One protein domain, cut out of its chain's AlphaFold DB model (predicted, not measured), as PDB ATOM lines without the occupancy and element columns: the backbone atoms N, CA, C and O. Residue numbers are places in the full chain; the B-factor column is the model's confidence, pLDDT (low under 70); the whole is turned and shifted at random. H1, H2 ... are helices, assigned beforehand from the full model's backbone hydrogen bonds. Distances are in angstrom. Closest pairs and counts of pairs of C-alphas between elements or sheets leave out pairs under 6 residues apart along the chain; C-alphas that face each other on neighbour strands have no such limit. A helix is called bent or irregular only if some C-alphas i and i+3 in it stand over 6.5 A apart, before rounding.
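What this domain is: This is residues 8 to 75 of the 77 residues of an uncharacterized protein of Polymorphobacter multimanifer (UniProt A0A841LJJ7). A small compact head of three short helices, in which H1 and H2 form a helical hairpin and H3 crosses both of them, is joined by a long link to a single longer helix, H4, that sticks out on its own. Residues 54 to 75, which include H4, stand free of the head and give the printed part much of its length. The printed part has 68 residues, with four named helices in the order H1, H2, H3, H4 and no named strand; the class is all helix. The whole is only just loose, close to extended, with a radius of gyration of the C-alphas of 15.9 A and spans of 50 by 24 by 19 A.

Where its parts are: H1 is residues 8 to 17, 14.2 A from first to last C-alpha, and begins at C-alpha 8 at (119.569, 137.750, 134.929). H2 is residues 23 to 29, 10.1 A long. H3 is residues 35 to 44, 14.4 A long, and ends at C-alpha 44 at (111.824, 138.164, 121.489). H4 is the longest helix, residues 56 to 73, 25.6 A from C-alpha 56 at (90.873, 123.303, 140.913) to C-alpha 73 at (81.393, 119.006, 117.486). H4 has a kink of 26 degrees near residue 67, and it is irregular, but only just: C-alphas 68 and 71 are 6.6 A apart.

How they stand to each other: H1 and H2 touch as a helical hairpin, at a shallow tilt of 5 degrees and running opposite ways; their closest C-alphas, those of Tyr 16 and Ala 26, are 6.4 A apart. H2 and H3 touch and stand about perpendicular, at 77 degrees, with the closest C-alphas, those of Ile 27 and Leu 38, 6.6 A apart. H1 and H3 only just touch, with 3 pairs of C-alphas within 8 A, and stand about perpendicular, at 75 degrees; the closest C-alphas are those of Leu 13 and Leu 42, 6.6 A apart. H4 touches no helix and is apart from H1, H2 and H3. In H1, H2 and H3 every O i to N i+4 pair is within hydrogen-bond range; in H4 12 of 14 are.

The domain as a whole: The two C-alphas farthest apart are those of Asp 8 and His 75, 51.6 A. Without residues 54 to 75, the other 46 residues span 23 by 20 by 19 A, with a radius of gyration of 9.1 A. The links H1 to H2 and H2 to H3 are tight, and the link H3 to H4, with 11 residues, is long. The printed part has no cut. The mean pLDDT of the printed part is 86.5; residues 53 to 54 and 72 to 75 are under 70.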
ATOM      1  N   ASP A   8     120.639 137.628 133.938       88.44
ATOM      2  CA  ASP A   8     119.569 137.750 134.929       88.44
ATOM      3  C   ASP A   8     118.196 137.985 134.290       88.44
ATOM      4  O   ASP A   8     117.202 137.388 134.704       88.44
ATOM      5  N   ARG A   9     118.125 138.799 133.227       92.31
ATOM      6  CA  ARG A   9     116.873 139.064 132.501       92.31
ATOM      7  C   ARG A   9     116.349 137.786 131.856       92.31
ATOM      8  O   ARG A   9     115.170 137.467 131.995       92.31
ATOM      9  N   VAL A  10     117.228 137.042 131.183       92.19
ATOM     10  CA  VAL A  10     116.866 135.772 130.534       92.19
ATOM     11  C   VAL A  10     116.408 134.747 131.573       92.19
ATOM     12  O   VAL A  10     115.412 134.058 131.353       92.19
ATOM     13  N   GLN A  11     117.075 134.663 132.729       94.00
ATOM     14  CA  GLN A  11     116.635 133.793 133.825       94.00
ATOM     15  C   GLN A  11     115.251 134.171 134.360       94.00
ATOM     16  O   GLN A  11     114.415 133.291 134.555       94.00
ATOM     17  N   LEU A  12     114.979 135.461 134.559       95.12
ATOM     18  CA  LEU A  12     113.678 135.937 135.038       95.12
ATOM     19  C   LEU A  12     112.550 135.635 134.043       95.12
ATOM     20  O   LEU A  12     111.476 135.196 134.454       95.12
ATOM     21  N   LEU A  13     112.801 135.805 132.742       95.31
ATOM     22  CA  LEU A  13     111.845 135.444 131.694       95.31
ATOM     23  C   LEU A  13     111.594 133.936 131.639       95.31
ATOM     24  O   LEU A  13     110.443 133.515 131.543       95.31
ATOM     25  N   ARG A  14     112.640 133.112 131.774       94.62
ATOM     26  CA  ARG A  14     112.499 131.649 131.856       94.62
ATOM     27  C   ARG A  14     111.720 131.217 133.097       94.62
ATOM     28  O   ARG A  14     110.855 130.356 132.985       94.62
ATOM     29  N   ALA A  15     111.975 131.832 134.252       92.62
ATOM     30  CA  ALA A  15     111.234 131.563 135.483       92.62
ATOM     31  C   ALA A  15     109.751 131.943 135.345       92.62
ATOM     32  O   ALA A  15     108.875 131.202 135.796       92.62
ATOM     33  N   TYR A  16     109.453 133.064 134.679       93.75
ATOM     34  CA  TYR A  16     108.080 133.437 134.343       93.75
ATOM     35  C   TYR A  16     107.430 132.426 133.392       93.75
ATOM     36  O   TYR A  16     106.364 131.908 133.711       93.75
ATOM     37  N   ALA A  17     108.083 132.080 132.279       92.94
ATOM     38  CA  ALA A  17     107.583 131.109 131.299       92.94
ATOM     39  C   ALA A  17     107.354 129.712 131.905       92.94
ATOM     40  O   ALA A  17     106.407 129.013 131.543       92.94
ATOM     41  N   ALA A  18     108.181 129.313 132.875       91.25
ATOM     42  CA  ALA A  18     108.026 128.074 133.630       91.25
ATOM     43  C   ALA A  18     106.912 128.129 134.697       91.25
ATOM     44  O   ALA A  18     106.656 127.129 135.365       91.25
ATOM     45  N   GLY A  19     106.262 129.282 134.897       90.00
ATOM     46  CA  GLY A  19     105.243 129.482 135.930       90.00
ATOM     47  C   GLY A  19     105.801 129.575 137.356       90.00
ATOM     48  O   GLY A  19     105.039 129.517 138.316       90.00
ATOM     49  N   GLN A  20     107.118 129.722 137.511       91.19
ATOM     50  CA  GLN A  20     107.804 129.846 138.804       91.19
ATOM     51  C   GLN A  20     107.794 131.288 139.332       91.19
ATOM     52  O   GLN A  20     108.033 131.522 140.516       91.19
ATOM     53  N   LEU A  21     107.520 132.258 138.457       89.75
ATOM     54  CA  LEU A  21     107.410 133.672 138.786       89.75
ATOM     55  C   LEU A  21     106.015 134.183 138.412       89.75
ATOM     56  O   LEU A  21     105.550 133.982 137.294       89.75
ATOM     57  N   GLY A  22     105.338 134.858 139.344       90.62
ATOM     58  CA  GLY A  22     104.041 135.482 139.076       90.62
ATOM     59  C   GLY A  22     104.167 136.726 138.190       90.62
ATOM     60  O   GLY A  22     105.182 137.419 138.235       90.62
ATOM     61  N   THR A  23     103.112 137.057 137.437       92.12
ATOM     62  CA  THR A  23     103.107 138.173 136.470       92.12
ATOM     63  C   THR A  23     103.556 139.502 137.073       92.12
ATOM     64  O   THR A  23     104.435 140.153 136.520       92.12
ATOM     65  N   ARG A  24     103.014 139.893 138.233       93.56
ATOM     66  CA  ARG A  24     103.388 141.157 138.887       93.56
ATOM     67  C   ARG A  24     104.869 141.190 139.270       93.56
ATOM     68  O   ARG A  24     105.554 142.158 138.967       93.56
ATOM     69  N   SER A  25     105.371 140.119 139.883       94.12
ATOM     70  CA  SER A  25     106.780 140.023 140.278       94.12
ATOM     71  C   SER A  25     107.722 139.977 139.076       94.12
ATOM     72  O   SER A  25     108.829 140.498 139.165       94.12
ATOM     73  N   ALA A  26     107.300 139.378 137.959       94.69
ATOM     74  CA  ALA A  26     108.048 139.419 136.707       94.69
ATOM     75  C   ALA A  26     108.153 140.852 136.175       94.69
ATOM     76  O   ALA A  26     109.263 141.311 135.928       94.69
ATOM     77  N   ILE A  27     107.028 141.572 136.090       95.50
ATOM     78  CA  ILE A  27     106.982 142.970 135.637       95.50
ATOM     79  C   ILE A  27     107.893 143.855 136.502       95.50
ATOM     80  O   ILE A  27     108.741 144.567 135.967       95.50
ATOM     81  N   GLU A  28     107.782 143.756 137.830       95.75
ATOM     82  CA  GLU A  28     108.582 144.547 138.774       95.75
ATOM     83  C   GLU A  28     110.088 144.237 138.662       95.75
ATOM     84  O   GLU A  28     110.900 145.156 138.570       95.75
ATOM     85  N   ARG A  29     110.485 142.955 138.626       95.12
ATOM     86  CA  ARG A  29     111.907 142.555 138.574       95.12
ATOM     87  C   ARG A  29     112.567 142.814 137.223       95.12
ATOM     88  O   ARG A  29     113.774 143.023 137.175       95.12
ATOM     89  N   LEU A  30     111.796 142.777 136.139       94.56
ATOM     90  CA  LEU A  30     112.276 143.065 134.788       94.56
ATOM     91  C   LEU A  30     112.227 144.564 134.450       94.56
ATOM     92  O   LEU A  30     112.660 144.942 133.364       94.56
ATOM     93  N   GLY A  31     111.707 145.410 135.351       95.25
ATOM     94  CA  GLY A  31     111.562 146.848 135.118       95.25
ATOM     95  C   GLY A  31     110.588 147.182 133.985       95.25
ATOM     96  O   GLY A  31     110.772 148.175 133.284       95.25
ATOM     97  N   MET A  32     109.584 146.333 133.765       95.31
ATOM     98  CA  MET A  32     108.590 146.493 132.704       95.31
ATOM     99  C   MET A  32     107.428 147.361 133.178       95.31
ATOM    100  O   MET A  32     107.131 147.419 134.371       95.31
ATOM    101  N   ARG A  33     106.745 148.034 132.247       94.38
ATOM    102  CA  ARG A  33     105.614 148.901 132.606       94.38
ATOM    103  C   ARG A  33     104.349 148.095 132.839       94.38
ATOM    104  O   ARG A  33     103.577 148.398 133.744       94.38
ATOM    105  N   ASP A  34     104.137 147.079 132.014       94.25
ATOM    106  CA  ASP A  34     102.914 146.295 132.018       94.25
ATOM    107  C   ASP A  34     103.129 144.866 131.498       94.25
ATOM    108  O   ASP A  34     104.242 144.401 131.239       94.25
ATOM    109  N   TYR A  35     102.017 144.145 131.386       92.25
ATOM    110  CA  TYR A  35     101.992 142.789 130.864       92.25
ATOM    111  C   TYR A  35     102.310 142.714 129.363       92.25
ATOM    112  O   TYR A  35     102.866 141.714 128.924       92.25
ATOM    113  N   ALA A  36     101.993 143.741 128.570       95.50
ATOM    114  CA  ALA A  36     102.283 143.731 127.140       95.50
ATOM    115  C   ALA A  36     103.796 143.782 126.893       95.50
ATOM    116  O   ALA A  36     104.305 142.992 126.096       95.50
ATOM    117  N   ASP A  37     104.521 144.619 127.643       95.75
ATOM    118  CA  ASP A  37     105.989 144.653 127.632       95.75
ATOM    119  C   ASP A  37     106.582 143.264 127.979       95.75
ATOM    120  O   ASP A  37     107.540 142.814 127.344       95.75
ATOM    121  N   LEU A  38     105.978 142.543 128.934       94.50
ATOM    122  CA  LEU A  38     106.381 141.178 129.302       94.50
ATOM    123  C   LEU A  38     106.129 140.160 128.180       94.50
ATOM    124  O   LEU A  38     106.994 139.334 127.898       94.50
ATOM    125  N   VAL A  39     104.975 140.225 127.512       94.94
ATOM    126  CA  VAL A  39     104.647 139.335 126.384       94.94
ATOM    127  C   VAL A  39     105.597 139.558 125.207       94.94
ATOM    128  O   VAL A  39     106.073 138.591 124.613       94.94
ATOM    129  N   ILE A  40     105.913 140.817 124.892       94.06
ATOM    130  CA  ILE A  40     106.865 141.162 123.828       94.06
ATOM    131  C   ILE A  40     108.248 140.589 124.146       94.06
ATOM    132  O   ILE A  40     108.878 139.991 123.276       94.06
ATOM    133  N   ALA A  41     108.705 140.726 125.392       93.88
ATOM    134  CA  ALA A  41     109.994 140.193 125.818       93.88
ATOM    135  C   ALA A  41     110.075 138.665 125.699       93.88
ATOM    136  O   ALA A  41     111.087 138.150 125.239       93.88
ATOM    137  N   LEU A  42     109.011 137.940 126.056       94.50
ATOM    138  CA  LEU A  42     108.961 136.485 125.877       94.50
ATOM    139  C   LEU A  42     109.050 136.093 124.400       94.50
ATOM    140  O   LEU A  42     109.804 135.187 124.060       94.50
ATOM    141  N   ALA A  43     108.338 136.806 123.524       93.62
ATOM    142  CA  ALA A  43     108.372 136.547 122.088       93.62
ATOM    143  C   ALA A  43     109.756 136.817 121.472       93.62
ATOM    144  O   ALA A  43     110.195 136.073 120.601       93.62
ATOM    145  N   GLN A  44     110.458 137.858 121.931       94.12
ATOM    146  CA  GLN A  44     111.824 138.164 121.489       94.12
ATOM    147  C   GLN A  44     112.835 137.075 121.876       94.12
ATOM    148  O   GLN A  44     113.812 136.876 121.161       94.12
ATOM    149  N   ASP A  45     112.589 136.382 122.989       92.12
ATOM    150  CA  ASP A  45     113.446 135.328 123.539       92.12
ATOM    151  C   ASP A  45     112.987 133.901 123.156       92.12
ATOM    152  O   ASP A  45     113.510 132.924 123.696       92.12
ATOM    153  N   ASP A  46     112.018 133.769 122.240       92.88
ATOM    154  CA  ASP A  46     111.392 132.497 121.824       92.88
ATOM    155  C   ASP A  46     110.864 131.663 123.012       92.88
ATOM    156  O   ASP A  46     110.967 130.435 123.079       92.88
ATOM    157  N   LEU A  47     110.305 132.354 124.010       92.56
ATOM    158  CA  LEU A  47     109.713 131.758 125.202       92.56
ATOM    159  C   LEU A  47     108.186 131.742 125.102       92.56
ATOM    160  O   LEU A  47     107.538 132.730 124.756       92.56
ATOM    161  N   GLY A  48     107.596 130.606 125.470       89.19
ATOM    162  CA  GLY A  48     106.146 130.464 125.567       89.19
ATOM    163  C   GLY A  48     105.558 131.205 126.770       89.19
ATOM    164  O   GLY A  48     106.225 131.436 127.780       89.19
ATOM    165  N   LEU A  49     104.266 131.526 126.686       88.38
ATOM    166  CA  LEU A  49     103.506 131.998 127.843       88.38
ATOM    167  C   LEU A  49     103.405 130.889 128.901       88.38
ATOM    168  O   LEU A  49     103.266 129.715 128.533       88.38
ATOM    169  N   PRO A  50     103.421 131.238 130.202       84.00
ATOM    170  CA  PRO A  50     103.233 130.252 131.248       84.00
ATOM    171  C   PRO A  50     101.911 129.528 131.053       84.00
ATOM    172  O   PRO A  50     100.859 130.139 130.832       84.00
ATOM    173  N   LYS A  51     101.963 128.201 131.166       75.38
ATOM    174  CA  LYS A  51     100.738 127.413 131.224       75.38
ATOM    175  C   LYS A  51      99.954 127.842 132.467       75.38
ATOM    176  O   LYS A  51     100.561 128.025 133.526       75.38
ATOM    177  N   PRO A  52      98.624 127.995 132.367       70.38
ATOM    178  CA  PRO A  52      97.801 128.181 133.550       70.38
ATOM    179  C   PRO A  52      98.112 127.067 134.549       70.38
ATOM    180  O   PRO A  52      98.181 125.898 134.166       70.38
ATOM    181  N   ALA A  53      98.311 127.418 135.817       68.19
ATOM    182  CA  ALA A  53      98.475 126.416 136.858       68.19
ATOM    183  C   ALA A  53      97.243 125.494 136.882       68.19
ATOM    184  O   ALA A  53      96.109 125.979 136.772       68.19
ATOM    185  N   GLU A  54      97.453 124.185 137.068       69.00
ATOM    186  CA  GLU A  54      96.394 123.174 137.239       69.00
ATOM    187  C   GLU A  54      95.698 123.321 138.600       69.00
ATOM    188  O   GLU A  54      95.679 122.440 139.453       69.00
ATOM    189  N   THR A  55      95.123 124.492 138.830       70.25
ATOM    190  CA  THR A  55      94.288 124.764 139.991       70.25
ATOM    191  C   THR A  55      92.930 124.091 139.816       70.25
ATOM    192  O   THR A  55      92.450 123.889 138.696       70.25
ATOM    193  N   SER A  56      92.254 123.803 140.928       72.81
ATOM    194  CA  SER A  56      90.873 123.303 140.913       72.81
ATOM    195  C   SER A  56      89.936 124.220 140.111       72.81
ATOM    196  O   SER A  56      89.090 123.740 139.357       72.81
ATOM    197  N   ALA A  57      90.139 125.539 140.193       75.25
ATOM    198  CA  ALA A  57      89.421 126.528 139.393       75.25
ATOM    199  C   ALA A  57      89.725 126.412 137.887       75.25
ATOM    200  O   ALA A  57      88.807 126.471 137.067       75.25
ATOM    201  N   HIS A  58      90.991 126.201 137.506       73.44
ATOM    202  CA  HIS A  58      91.371 125.967 136.112       73.44
ATOM    203  C   HIS A  58      90.707 124.700 135.554       73.44
ATOM    204  O   HIS A  58      90.093 124.748 134.487       73.44
ATOM    205  N   MET A  59      90.734 123.600 136.310       78.06
ATOM    206  CA  MET A  59      90.058 122.349 135.947       78.06
ATOM    207  C   MET A  59      88.546 122.528 135.785       78.06
ATOM    208  O   MET A  59      87.973 122.062 134.798       78.06
ATOM    209  N   ALA A  60      87.900 123.267 136.691       80.75
ATOM    210  CA  ALA A  60      86.476 123.576 136.592       80.75
ATOM    211  C   ALA A  60      86.142 124.402 135.336       80.75
ATOM    212  O   ALA A  60      85.160 124.116 134.645       80.75
ATOM    213  N   HIS A  61      86.971 125.394 134.989       82.00
ATOM    214  CA  HIS A  61      86.805 126.172 133.759       82.00
ATOM    215  C   HIS A  61      86.992 125.325 132.497       82.00
ATOM    216  O   HIS A  61      86.175 125.424 131.581       82.00
ATOM    217  N   VAL A  62      88.007 124.458 132.456       83.69
ATOM    218  CA  VAL A  62      88.230 123.536 131.331       83.69
ATOM    219  C   VAL A  62      87.051 122.573 131.173       83.69
ATOM    220  O   VAL A  62      86.562 122.384 130.057       83.69
ATOM    221  N   ALA A  63      86.549 122.003 132.272       84.19
ATOM    222  CA  ALA A  63      85.384 121.120 132.256       84.19
ATOM    223  C   ALA A  63      84.132 121.838 131.722       84.19
ATOM    224  O   ALA A  63      83.443 121.311 130.845       84.19
ATOM    225  N   ARG A  64      83.879 123.074 132.175       84.12
ATOM    226  CA  ARG A  64      82.768 123.902 131.683       84.12
ATOM    227  C   ARG A  64      82.912 124.224 130.194       84.12
ATOM    228  O   ARG A  64      81.944 124.081 129.450       84.12
ATOM    229  N   ALA A  65      84.101 124.618 129.742       84.50
ATOM    230  CA  ALA A  65      84.354 124.902 128.330       84.50
ATOM    231  C   ALA A  65      84.122 123.663 127.450       84.50
ATOM    232  O   ALA A  65      83.459 123.752 126.415       84.50
ATOM    233  N   ARG A  66      84.591 122.484 127.886       84.00
ATOM    234  CA  ARG A  66      84.343 121.213 127.185       84.00
ATOM    235  C   ARG A  66      82.854 120.895 127.079       84.00
ATOM    236  O   ARG A  66      82.411 120.536 125.994       84.00
ATOM    237  N   ALA A  67      82.079 121.083 128.147       85.12
ATOM    238  CA  ALA A  67      80.635 120.838 128.129       85.12
ATOM    239  C   ALA A  67      79.880 121.728 127.121       85.12
ATOM    240  O   ALA A  67      78.886 121.293 126.548       85.12
ATOM    241  N   ILE A  68      80.360 122.950 126.865       85.44
ATOM    242  CA  ILE A  68      79.767 123.865 125.873       85.44
ATOM    243  C   ILE A  68      80.145 123.462 124.439       85.44
ATOM    244  O   ILE A  68      79.325 123.560 123.526       85.44
ATOM    245  N   LEU A  69      81.392 123.034 124.223       84.12
ATOM    246  CA  LEU A  69      81.938 122.785 122.885       84.12
ATOM    247  C   LEU A  69      81.638 121.376 122.354       84.12
ATOM    248  O   LEU A  69      81.377 121.217 121.163       84.12
ATOM    249  N   GLN A  70      81.634 120.353 123.214       74.00
ATOM    250  CA  GLN A  70      81.412 118.957 122.811       74.00
ATOM    251  C   GLN A  70      80.073 118.702 122.091       74.00
ATOM    252  O   GLN A  70      80.087 117.982 121.091       74.00
ATOM    253  N   PRO A  71      78.934 119.297 122.500       74.00
ATOM    254  CA  PRO A  71      77.673 119.129 121.778       74.00
ATOM    255  C   PRO A  71      77.739 119.653 120.339       74.00
ATOM    256  O   PRO A  71      77.106 119.098 119.448       74.00
ATOM    257  N   ARG A  72      78.533 120.702 120.089       63.22
ATOM    258  CA  ARG A  72      78.637 121.354 118.773       63.22
ATOM    259  C   ARG A  72      79.532 120.595 117.797       63.22
ATOM    260  O   ARG A  72      79.309 120.665 116.598       63.22
ATOM    261  N   LEU A  73      80.505 119.839 118.303       61.06
ATOM    262  CA  LEU A  73      81.393 119.006 117.486       61.06
ATOM    263  C   LEU A  73      80.730 117.694 117.041       61.06
ATOM    264  O   LEU A  73      81.143 117.101 116.053       61.06
ATOM    265  N   ARG A  74      79.688 117.244 117.749       60.31
ATOM    266  CA  ARG A  74      78.996 115.976 117.472       60.31
ATOM    267  C   ARG A  74      77.959 116.067 116.341       60.31
ATOM    268  O   ARG A  74      77.517 115.032 115.858       60.31
ATOM    269  N   HIS A  75      77.580 117.276 115.926       58.94
ATOM    270  CA  HIS A  75      76.539 117.526 114.917       58.94
ATOM    271  C   HIS A  75      77.056 118.177 113.621       58.94
ATOM    272  O   HIS A  75      76.250 118.536 112.771       58.94
TER     273      HIS A  75